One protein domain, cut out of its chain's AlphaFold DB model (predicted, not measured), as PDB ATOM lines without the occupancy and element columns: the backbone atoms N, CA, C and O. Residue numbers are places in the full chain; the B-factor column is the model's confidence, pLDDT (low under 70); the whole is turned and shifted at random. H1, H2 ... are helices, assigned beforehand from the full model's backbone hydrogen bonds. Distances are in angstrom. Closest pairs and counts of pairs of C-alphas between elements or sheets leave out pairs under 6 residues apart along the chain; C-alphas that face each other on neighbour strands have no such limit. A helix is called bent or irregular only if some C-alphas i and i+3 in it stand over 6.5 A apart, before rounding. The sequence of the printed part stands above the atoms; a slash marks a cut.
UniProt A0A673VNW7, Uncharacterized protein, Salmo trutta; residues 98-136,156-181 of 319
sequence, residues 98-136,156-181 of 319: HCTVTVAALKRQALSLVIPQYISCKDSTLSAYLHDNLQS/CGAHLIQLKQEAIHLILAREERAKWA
ATOM      1  N   HIS A  98     146.218 114.157 104.978       84.25
ATOM      2  CA  HIS A  98     145.899 115.583 105.074       84.25
ATOM      3  C   HIS A  98     144.765 115.993 104.111       84.25
ATOM      4  O   HIS A  98     143.786 116.611 104.527       84.25
ATOM      5  N   CYS A  99     144.834 115.598 102.834       87.44
ATOM      6  CA  CYS A  99     143.751 115.835 101.874       87.44
ATOM      7  C   CYS A  99     142.447 115.134 102.275       87.44
ATOM      8  O   CYS A  99     141.372 115.682 102.045       87.44
ATOM      9  N   THR A 100     142.520 113.955 102.897       87.38
ATOM     10  CA  THR A 100     141.348 113.225 103.406       87.38
ATOM     11  C   THR A 100     140.645 114.021 104.505       87.38
ATOM     12  O   THR A 100     139.431 114.230 104.430       87.38
ATOM     13  N   VAL A 101     141.404 114.536 105.477       87.94
ATOM     14  CA  VAL A 101     140.895 115.402 106.553       87.94
ATOM     15  C   VAL A 101     140.312 116.698 105.985       87.94
ATOM     16  O   VAL A 101     139.187 117.063 106.331       87.94
ATOM     17  N   THR A 102     141.012 117.355 105.057       86.62
ATOM     18  CA  THR A 102     140.556 118.602 104.422       86.62
ATOM     19  C   THR A 102     139.282 118.397 103.600       86.62
ATOM     20  O   THR A 102     138.320 119.142 103.775       86.62
ATOM     21  N   VAL A 103     139.179 117.336 102.792       88.44
ATOM     22  CA  VAL A 103     137.936 116.990 102.075       88.44
ATOM     23  C   VAL A 103     136.802 116.649 103.054       88.44
ATOM     24  O   VAL A 103     135.653 117.017 102.809       88.44
ATOM     25  N   ALA A 104     137.082 116.005 104.191       87.75
ATOM     26  CA  ALA A 104     136.084 115.751 105.236       87.75
ATOM     27  C   ALA A 104     135.660 117.021 106.008       87.75
ATOM     28  O   ALA A 104     134.535 117.091 106.510       87.75
ATOM     29  N   ALA A 105     136.518 118.039 106.110       88.94
ATOM     30  CA  ALA A 105     136.162 119.360 106.631       88.94
ATOM     31  C   ALA A 105     135.291 120.139 105.630       88.94
ATOM     32  O   ALA A 105     134.184 120.546 105.981       88.94
ATOM     33  N   LEU A 106     135.727 120.239 104.369       88.62
ATOM     34  CA  LEU A 106     134.985 120.888 103.282       88.62
ATOM     35  C   LEU A 106     133.589 120.261 103.100       88.62
ATOM     36  O   LEU A 106     132.596 120.976 103.030       88.62
ATOM     37  N   LYS A 107     133.461 118.925 103.141       88.88
ATOM     38  CA  LYS A 107     132.149 118.248 103.111       88.88
ATOM     39  C   LYS A 107     131.208 118.719 104.227       88.88
ATOM     40  O   LYS A 107     130.034 118.964 103.970       88.88
ATOM     41  N   ARG A 108     131.704 118.859 105.463       87.62
ATOM     42  CA  ARG A 108     130.895 119.322 106.608       87.62
ATOM     43  C   ARG A 108     130.471 120.783 106.456       87.62
ATOM     44  O   ARG A 108     129.336 121.109 106.784       87.62
ATOM     45  N   GLN A 109     131.339 121.635 105.912       87.88
ATOM     46  CA  GLN A 109     131.004 123.028 105.602       87.88
ATOM     47  C   GLN A 109     129.941 123.133 104.507       87.88
ATOM     48  O   GLN A 109     128.916 123.768 104.724       87.88
ATOM     49  N   ALA A 110     130.131 122.474 103.361       87.06
ATOM     50  CA  ALA A 110     129.159 122.527 102.273       87.06
ATOM     51  C   ALA A 110     127.800 121.932 102.683       87.06
ATOM     52  O   ALA A 110     126.773 122.523 102.370       87.06
ATOM     53  N   LEU A 111     127.762 120.857 103.480       85.00
ATOM     54  CA  LEU A 111     126.509 120.360 104.075       85.00
ATOM     55  C   LEU A 111     125.855 121.351 105.060       85.00
ATOM     56  O   LEU A 111     124.647 121.287 105.257       85.00
ATOM     57  N   SER A 112     126.615 122.277 105.654       84.19
ATOM     58  CA  SER A 112     126.077 123.387 106.457       84.19
ATOM     59  C   SER A 112     125.635 124.595 105.616       84.19
ATOM     60  O   SER A 112     124.928 125.456 106.140       84.19
ATOM     61  N   LEU A 113     126.052 124.679 104.348       84.50
ATOM     62  CA  LEU A 113     125.662 125.719 103.388       84.50
ATOM     63  C   LEU A 113     124.460 125.292 102.522       84.50
ATOM     64  O   LEU A 113     123.668 126.136 102.108       84.50
ATOM     65  N   VAL A 114     124.286 123.988 102.267       81.25
ATOM     66  CA  VAL A 114     123.110 123.446 101.567       81.25
ATOM     67  C   VAL A 114     121.880 123.507 102.478       81.25
ATOM     68  O   VAL A 114     121.583 122.593 103.246       81.25
ATOM     69  N   ILE A 115     121.113 124.588 102.350       71.69
ATOM     70  CA  ILE A 115     119.745 124.658 102.873       71.69
ATOM     71  C   ILE A 115     118.872 123.695 102.041       71.69
ATOM     72  O   ILE A 115     118.852 123.835 100.816       71.69
ATOM     73  N   PRO A 116     118.084 122.780 102.648       63.66
ATOM     74  CA  PRO A 116     117.333 121.753 101.910       63.66
ATOM     75  C   PRO A 116     116.386 122.256 100.806       63.66
ATOM     76  O   PRO A 116     116.058 121.513  99.889       63.66
ATOM     77  N   GLN A 117     115.966 123.523 100.858       53.09
ATOM     78  CA  GLN A 117     115.115 124.147  99.837       53.09
ATOM     79  C   GLN A 117     115.853 124.442  98.513       53.09
ATOM     80  O   GLN A 117     115.215 124.538  97.468       53.09
ATOM     81  N   TYR A 118     117.186 124.571  98.528       57.19
ATOM     82  CA  TYR A 118     117.981 124.896  97.331       57.19
ATOM     83  C   TYR A 118     118.332 123.676  96.467       57.19
ATOM     84  O   TYR A 118     118.736 123.845  95.321       57.19
ATOM     85  N   ILE A 119     118.104 122.459  96.969       56.78
ATOM     86  CA  ILE A 119     118.390 121.178  96.292       56.78
ATOM     87  C   ILE A 119     117.560 120.992  95.001       56.78
ATOM     88  O   ILE A 119     117.916 120.210  94.126       56.78
ATOM     89  N   SER A 120     116.462 121.739  94.843       56.41
ATOM     90  CA  SER A 120     115.652 121.755  93.612       56.41
ATOM     91  C   SER A 120     116.214 122.689  92.519       56.41
ATOM     92  O   SER A 120     115.715 122.713  91.393       56.41
ATOM     93  N   CYS A 121     117.234 123.500  92.827       49.28
ATOM     94  CA  CYS A 121     117.845 124.414  91.867       49.28
ATOM     95  C   CYS A 121     119.006 123.737  91.127       49.28
ATOM     96  O   CYS A 121     119.916 123.210  91.759       49.28
ATOM     97  N   LYS A 122     118.966 123.811  89.788       61.22
ATOM     98  CA  LYS A 122     119.952 123.286  88.821       61.22
ATOM     99  C   LYS A 122     121.378 123.254  89.389       61.22
ATOM    100  O   LYS A 122     121.944 124.308  89.685       61.22
ATOM    101  N   ASP A 123     121.977 122.068  89.440       69.06
ATOM    102  CA  ASP A 123     123.179 121.752  90.232       69.06
ATOM    103  C   ASP A 123     124.380 122.663  89.956       69.06
ATOM    104  O   ASP A 123     125.205 122.884  90.838       69.06
ATOM    105  N   SER A 124     124.462 123.237  88.753       78.12
ATOM    106  CA  SER A 124     125.458 124.242  88.363       78.12
ATOM    107  C   SER A 124     125.485 125.458  89.306       78.12
ATOM    108  O   SER A 124     126.549 125.840  89.791       78.12
ATOM    109  N   THR A 125     124.322 126.033  89.640       82.00
ATOM    110  CA  THR A 125     124.240 127.228  90.501       82.00
ATOM    111  C   THR A 125     124.611 126.906  91.947       82.00
ATOM    112  O   THR A 125     125.323 127.679  92.588       82.00
ATOM    113  N   LEU A 126     124.185 125.742  92.448       82.69
ATOM    114  CA  LEU A 126     124.558 125.261  93.780       82.69
ATOM    115  C   LEU A 126     126.054 124.906  93.850       82.69
ATOM    116  O   LEU A 126     126.712 125.239  94.832       82.69
ATOM    117  N   SER A 127     126.614 124.310  92.794       85.19
ATOM    118  CA  SER A 127     128.044 123.984  92.698       85.19
ATOM    119  C   SER A 127     128.921 125.232  92.734       85.19
ATOM    120  O   SER A 127     129.884 125.256  93.491       85.19
ATOM    121  N   ALA A 128     128.574 126.275  91.970       85.88
ATOM    122  CA  ALA A 128     129.292 127.550  91.992       85.88
ATOM    123  C   ALA A 128     129.233 128.199  93.387       85.88
ATOM    124  O   ALA A 128     130.268 128.466  93.992       85.88
ATOM    125  N   TYR A 129     128.030 128.330  93.960       86.31
ATOM    126  CA  TYR A 129     127.851 128.888  95.303       86.31
ATOM    127  C   TYR A 129     128.680 128.146  96.367       86.31
ATOM    128  O   TYR A 129     129.363 128.781  97.173       86.31
ATOM    129  N   LEU A 130     128.671 126.808  96.351       87.50
ATOM    130  CA  LEU A 130     129.490 126.004  97.258       87.50
ATOM    131  C   LEU A 130     130.988 126.153  96.981       87.50
ATOM    132  O   LEU A 130     131.762 126.239  97.930       87.50
ATOM    133  N   HIS A 131     131.413 126.205  95.719       87.19
ATOM    134  CA  HIS A 131     132.820 126.382  95.365       87.19
ATOM    135  C   HIS A 131     133.387 127.696  95.915       87.19
ATOM    136  O   HIS A 131     134.503 127.716  96.441       87.19
ATOM    137  N   ASP A 132     132.608 128.770  95.866       85.12
ATOM    138  CA  ASP A 132     133.064 130.093  96.288       85.12
ATOM    139  C   ASP A 132     133.000 130.254  97.818       85.12
ATOM    140  O   ASP A 132     133.917 130.805  98.426       85.12
ATOM    141  N   ASN A 133     131.974 129.689  98.470       84.12
ATOM    142  CA  ASN A 133     131.769 129.802  99.923       84.12
ATOM    143  C   ASN A 133     132.521 128.742 100.753       84.12
ATOM    144  O   ASN A 133     132.677 128.912 101.962       84.12
ATOM    145  N   LEU A 134     133.009 127.656 100.144       86.25
ATOM    146  CA  LEU A 134     133.872 126.684 100.822       86.25
ATOM    147  C   LEU A 134     135.233 127.301 101.159       86.25
ATOM    148  O   LEU A 134     136.000 127.653 100.261       86.25
ATOM    149  N   GLN A 135     135.576 127.355 102.445       80.81
ATOM    150  CA  GLN A 135     136.865 127.855 102.923       80.81
ATOM    151  C   GLN A 135     137.623 126.734 103.623       80.81
ATOM    152  O   GLN A 135     137.186 126.243 104.662       80.81
ATOM    153  N   SER A 136     138.802 126.357 103.124       63.94
ATOM    154  CA  SER A 136     139.721 125.546 103.922       63.94
ATOM    155  C   SER A 136     140.269 126.389 105.070       63.94
ATOM    156  O   SER A 136     141.359 126.949 104.986       63.94
ATOM    157  N   CYS A 156     151.379 116.689  99.167       83.56
ATOM    158  CA  CYS A 156     151.140 116.046  97.861       83.56
ATOM    159  C   CYS A 156     150.885 116.993  96.675       83.56
ATOM    160  O   CYS A 156     150.559 116.523  95.585       83.56
ATOM    161  N   GLY A 157     150.972 118.311  96.871       79.06
ATOM    162  CA  GLY A 157     150.721 119.327  95.843       79.06
ATOM    163  C   GLY A 157     149.259 119.464  95.392       79.06
ATOM    164  O   GLY A 157     148.971 120.279  94.519       79.06
ATOM    165  N   ALA A 158     148.316 118.697  95.953       83.94
ATOM    166  CA  ALA A 158     146.914 118.741  95.533       83.94
ATOM    167  C   ALA A 158     146.282 120.109  95.839       83.94
ATOM    168  O   ALA A 158     146.278 120.557  96.983       83.94
ATOM    169  N   HIS A 159     145.739 120.770  94.815       85.75
ATOM    170  CA  HIS A 159     145.246 122.144  94.922       85.75
ATOM    171  C   HIS A 159     143.886 122.239  95.635       85.75
ATOM    172  O   HIS A 159     143.006 121.411  95.396       85.75
ATOM    173  N   LEU A 160     143.657 123.282  96.441       84.62
ATOM    174  CA  LEU A 160     142.412 123.482  97.193       84.62
ATOM    175  C   LEU A 160     141.162 123.425  96.310       84.62
ATOM    176  O   LEU A 160     140.210 122.734  96.663       84.62
ATOM    177  N   ILE A 161     141.169 124.086  95.147       86.25
ATOM    178  CA  ILE A 161     140.059 124.056  94.168       86.25
ATOM    179  C   ILE A 161     139.650 122.611  93.836       86.25
ATOM    180  O   ILE A 161     138.467 122.286  93.751       86.25
ATOM    181  N   GLN A 162     140.629 121.712  93.728       87.94
ATOM    182  CA  GLN A 162     140.408 120.295  93.464       87.94
ATOM    183  C   GLN A 162     139.727 119.586  94.646       87.94
ATOM    184  O   GLN A 162     138.822 118.776  94.449       87.94
ATOM    185  N   LEU A 163     140.137 119.909  95.878       86.94
ATOM    186  CA  LEU A 163     139.550 119.367  97.107       86.94
ATOM    187  C   LEU A 163     138.130 119.913  97.348       86.94
ATOM    188  O   LEU A 163     137.261 119.161  97.796       86.94
ATOM    189  N   LYS A 164     137.863 121.182  96.992       89.06
ATOM    190  CA  LYS A 164     136.507 121.756  96.957       89.06
ATOM    191  C   LYS A 164     135.627 120.992  95.970       89.06
ATOM    192  O   LYS A 164     134.548 120.543  96.348       89.06
ATOM    193  N   GLN A 165     136.094 120.796  94.735       89.81
ATOM    194  CA  GLN A 165     135.318 120.124  93.692       89.81
ATOM    195  C   GLN A 165     134.969 118.675  94.068       89.81
ATOM    196  O   GLN A 165     133.831 118.249  93.870       89.81
ATOM    197  N   GLU A 166     135.905 117.938  94.671       88.06
ATOM    198  CA  GLU A 166     135.666 116.580  95.175       88.06
ATOM    199  C   GLU A 166     134.655 116.563  96.340       88.06
ATOM    200  O   GLU A 166     133.769 115.707  96.397       88.06
ATOM    201  N   ALA A 167     134.724 117.540  97.253       88.31
ATOM    202  CA  ALA A 167     133.749 117.683  98.333       88.31
ATOM    203  C   ALA A 167     132.331 117.984  97.808       88.31
ATOM    204  O   ALA A 167     131.373 117.369  98.280       88.31
ATOM    205  N   ILE A 168     132.197 118.870  96.814       88.94
ATOM    206  CA  ILE A 168     130.920 119.212  96.160       88.94
ATOM    207  C   ILE A 168     130.341 117.992  95.438       88.94
ATOM    208  O   ILE A 168     129.189 117.625  95.664       88.94
ATOM    209  N   HIS A 169     131.148 117.317  94.616       87.56
ATOM    210  CA  HIS A 169     130.720 116.159  93.829       87.56
ATOM    211  C   HIS A 169     130.198 115.020  94.720       87.56
ATOM    212  O   HIS A 169     129.168 114.417  94.418       87.56
ATOM    213  N   LEU A 170     130.838 114.782  95.870       87.25
ATOM    214  CA  LEU A 170     130.404 113.776  96.843       87.25
ATOM    215  C   LEU A 170     129.174 114.188  97.673       87.25
ATOM    216  O   LEU A 170     128.515 113.312  98.234       87.25
ATOM    217  N   ILE A 171     128.826 115.478  97.735       86.44
ATOM    218  CA  ILE A 171     127.551 115.947  98.305       86.44
ATOM    219  C   ILE A 171     126.420 115.777  97.293       86.44
ATOM    220  O   ILE A 171     125.398 115.193  97.641       86.44
ATOM    221  N   LEU A 172     126.619 116.180  96.036       84.50
ATOM    222  CA  LEU A 172     125.638 115.959  94.966       84.50
ATOM    223  C   LEU A 172     125.342 114.458  94.793       84.50
ATOM    224  O   LEU A 172     124.188 114.042  94.800       84.50
ATOM    225  N   ALA A 173     126.377 113.611  94.780       82.94
ATOM    226  CA  ALA A 173     126.230 112.155  94.728       82.94
ATOM    227  C   ALA A 173     125.672 111.523  96.025       82.94
ATOM    228  O   ALA A 173     125.260 110.358  96.009       82.94
ATOM    229  N   ARG A 174     125.660 112.243  97.159       81.69
ATOM    230  CA  ARG A 174     124.919 111.847  98.371       81.69
ATOM    231  C   ARG A 174     123.441 112.195  98.226       81.69
ATOM    232  O   ARG A 174     122.608 111.343  98.512       81.69
ATOM    233  N   GLU A 175     123.137 113.410  97.790       77.50
ATOM    234  CA  GLU A 175     121.770 113.919  97.697       77.50
ATOM    235  C   GLU A 175     120.970 113.226  96.593       77.50
ATOM    236  O   GLU A 175     119.842 112.803  96.819       77.50
ATOM    237  N   GLU A 176     121.583 112.968  95.439       74.50
ATOM    238  CA  GLU A 176     120.952 112.177  94.381       74.50
ATOM    239  C   GLU A 176     120.643 110.744  94.865       74.50
ATOM    240  O   GLU A 176     119.565 110.212  94.612       74.50
ATOM    241  N   ARG A 177     121.519 110.145  95.693       74.56
ATOM    242  CA  ARG A 177     121.218 108.869  96.371       74.56
ATOM    243  C   ARG A 177     120.065 108.999  97.373       74.56
ATOM    244  O   ARG A 177     119.293 108.054  97.498       74.56
ATOM    245  N   ALA A 178     119.933 110.127  98.071       71.75
ATOM    246  CA  ALA A 178     118.822 110.374  98.990       71.75
ATOM    247  C   ALA A 178     117.484 110.516  98.239       71.75
ATOM    248  O   ALA A 178     116.503 109.890  98.643       71.75
ATOM    249  N   LYS A 179     117.470 111.229  97.102       63.59
ATOM    250  CA  LYS A 179     116.298 111.422  96.228       63.59
ATOM    251  C   LYS A 179     115.585 110.100  95.921       63.59
ATOM    252  O   LYS A 179     114.383 109.995  96.161       63.59
ATOM    253  N   TRP A 180     116.317 109.085  95.448       54.66
ATOM    254  CA  TRP A 180     115.751 107.756  95.165       54.66
ATOM    255  C   TRP A 180     115.778 106.757  96.336       54.66
ATOM    256  O   TRP A 180     115.215 105.673  96.210       54.66
ATOM    257  N   ALA A 181     116.339 107.118  97.496       57.88
ATOM    258  CA  ALA A 181     116.139 106.359  98.736       57.88
ATOM    259  C   ALA A 181     114.758 106.617  99.370       57.88
ATOM    260  O   ALA A 181     114.272 105.785 100.137       57.88
TER     261      ALA A 181
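AT A GLANCE: This is residues 98 to 136 and 156 to 181 of the 319 residues of an uncharacterized protein of Salmo trutta (UniProt A0A673VNW7). A long helix, H4, is crossed by a second helix, H1, while the shorter H3 packs on H4 near its first residues; the small, uneven turn H2 joins H1 to H3 at one end. The printed part has 65 residues with four named helices, in the order H1, H2, H3, H4, and no named strand; the class is all helix. It is compact, with a radius of gyration of the C-alphas of 11.8 A, yet elongated in outline, spanning 36 by 23 by 17 A.

IN THESE COORDINATES: H4, residues 160 to 181, is 31.4 A long, from C-alpha 160 at (142.412, 123.482, 97.193) to C-alpha 181 at (116.139, 106.359, 98.736). H1, residues 98 to 113, is 22.7 A long and begins at C-alpha 98 at (145.899, 115.583, 105.074). H3, residues 123 to 133, measures 15.2 A. H2, residues 116 to 120, is irregular, but only just: C-alphas 117 and 120 are 6.7 A apart.

HOW THE PARTS SIT: H4 touches H1 with residues 163 to 171 alone; the closest C-alphas, those of Ala 167 and Lys 107, are 5.1 A apart. These two run the same way at a steep tilt of 55 degrees. H3 touches H4, closest at the C-alphas of His 131 and Lys 164, 6.1 A, at a steep tilt of 43 degrees, opposite ways. H1 and H3 are close but not clearly touching, with the C-alphas of Ala 110 and Leu 130 6.1 A apart. H2 is near H4 and apart from H1. Every O i to N i+4 pair is within hydrogen-bond range in H1 and H3, against 16 of 18 in H4 and 0 of 1 in H2, where O i to N i+3 gives 0 of 2.

THE WHOLE: The farthest C-alphas, those of Gly 157 and Ala 181, are 37.0 A apart. Residues 137 to 155 are not printed, and C-alphas 136 and 156 are 16.0 A apart across this cut. The links H1 to H2 and H2 to H3 are tight. The mean pLDDT of the printed part is 79.9; residues 116 to 123, 136 and 179 to 181 are under 70.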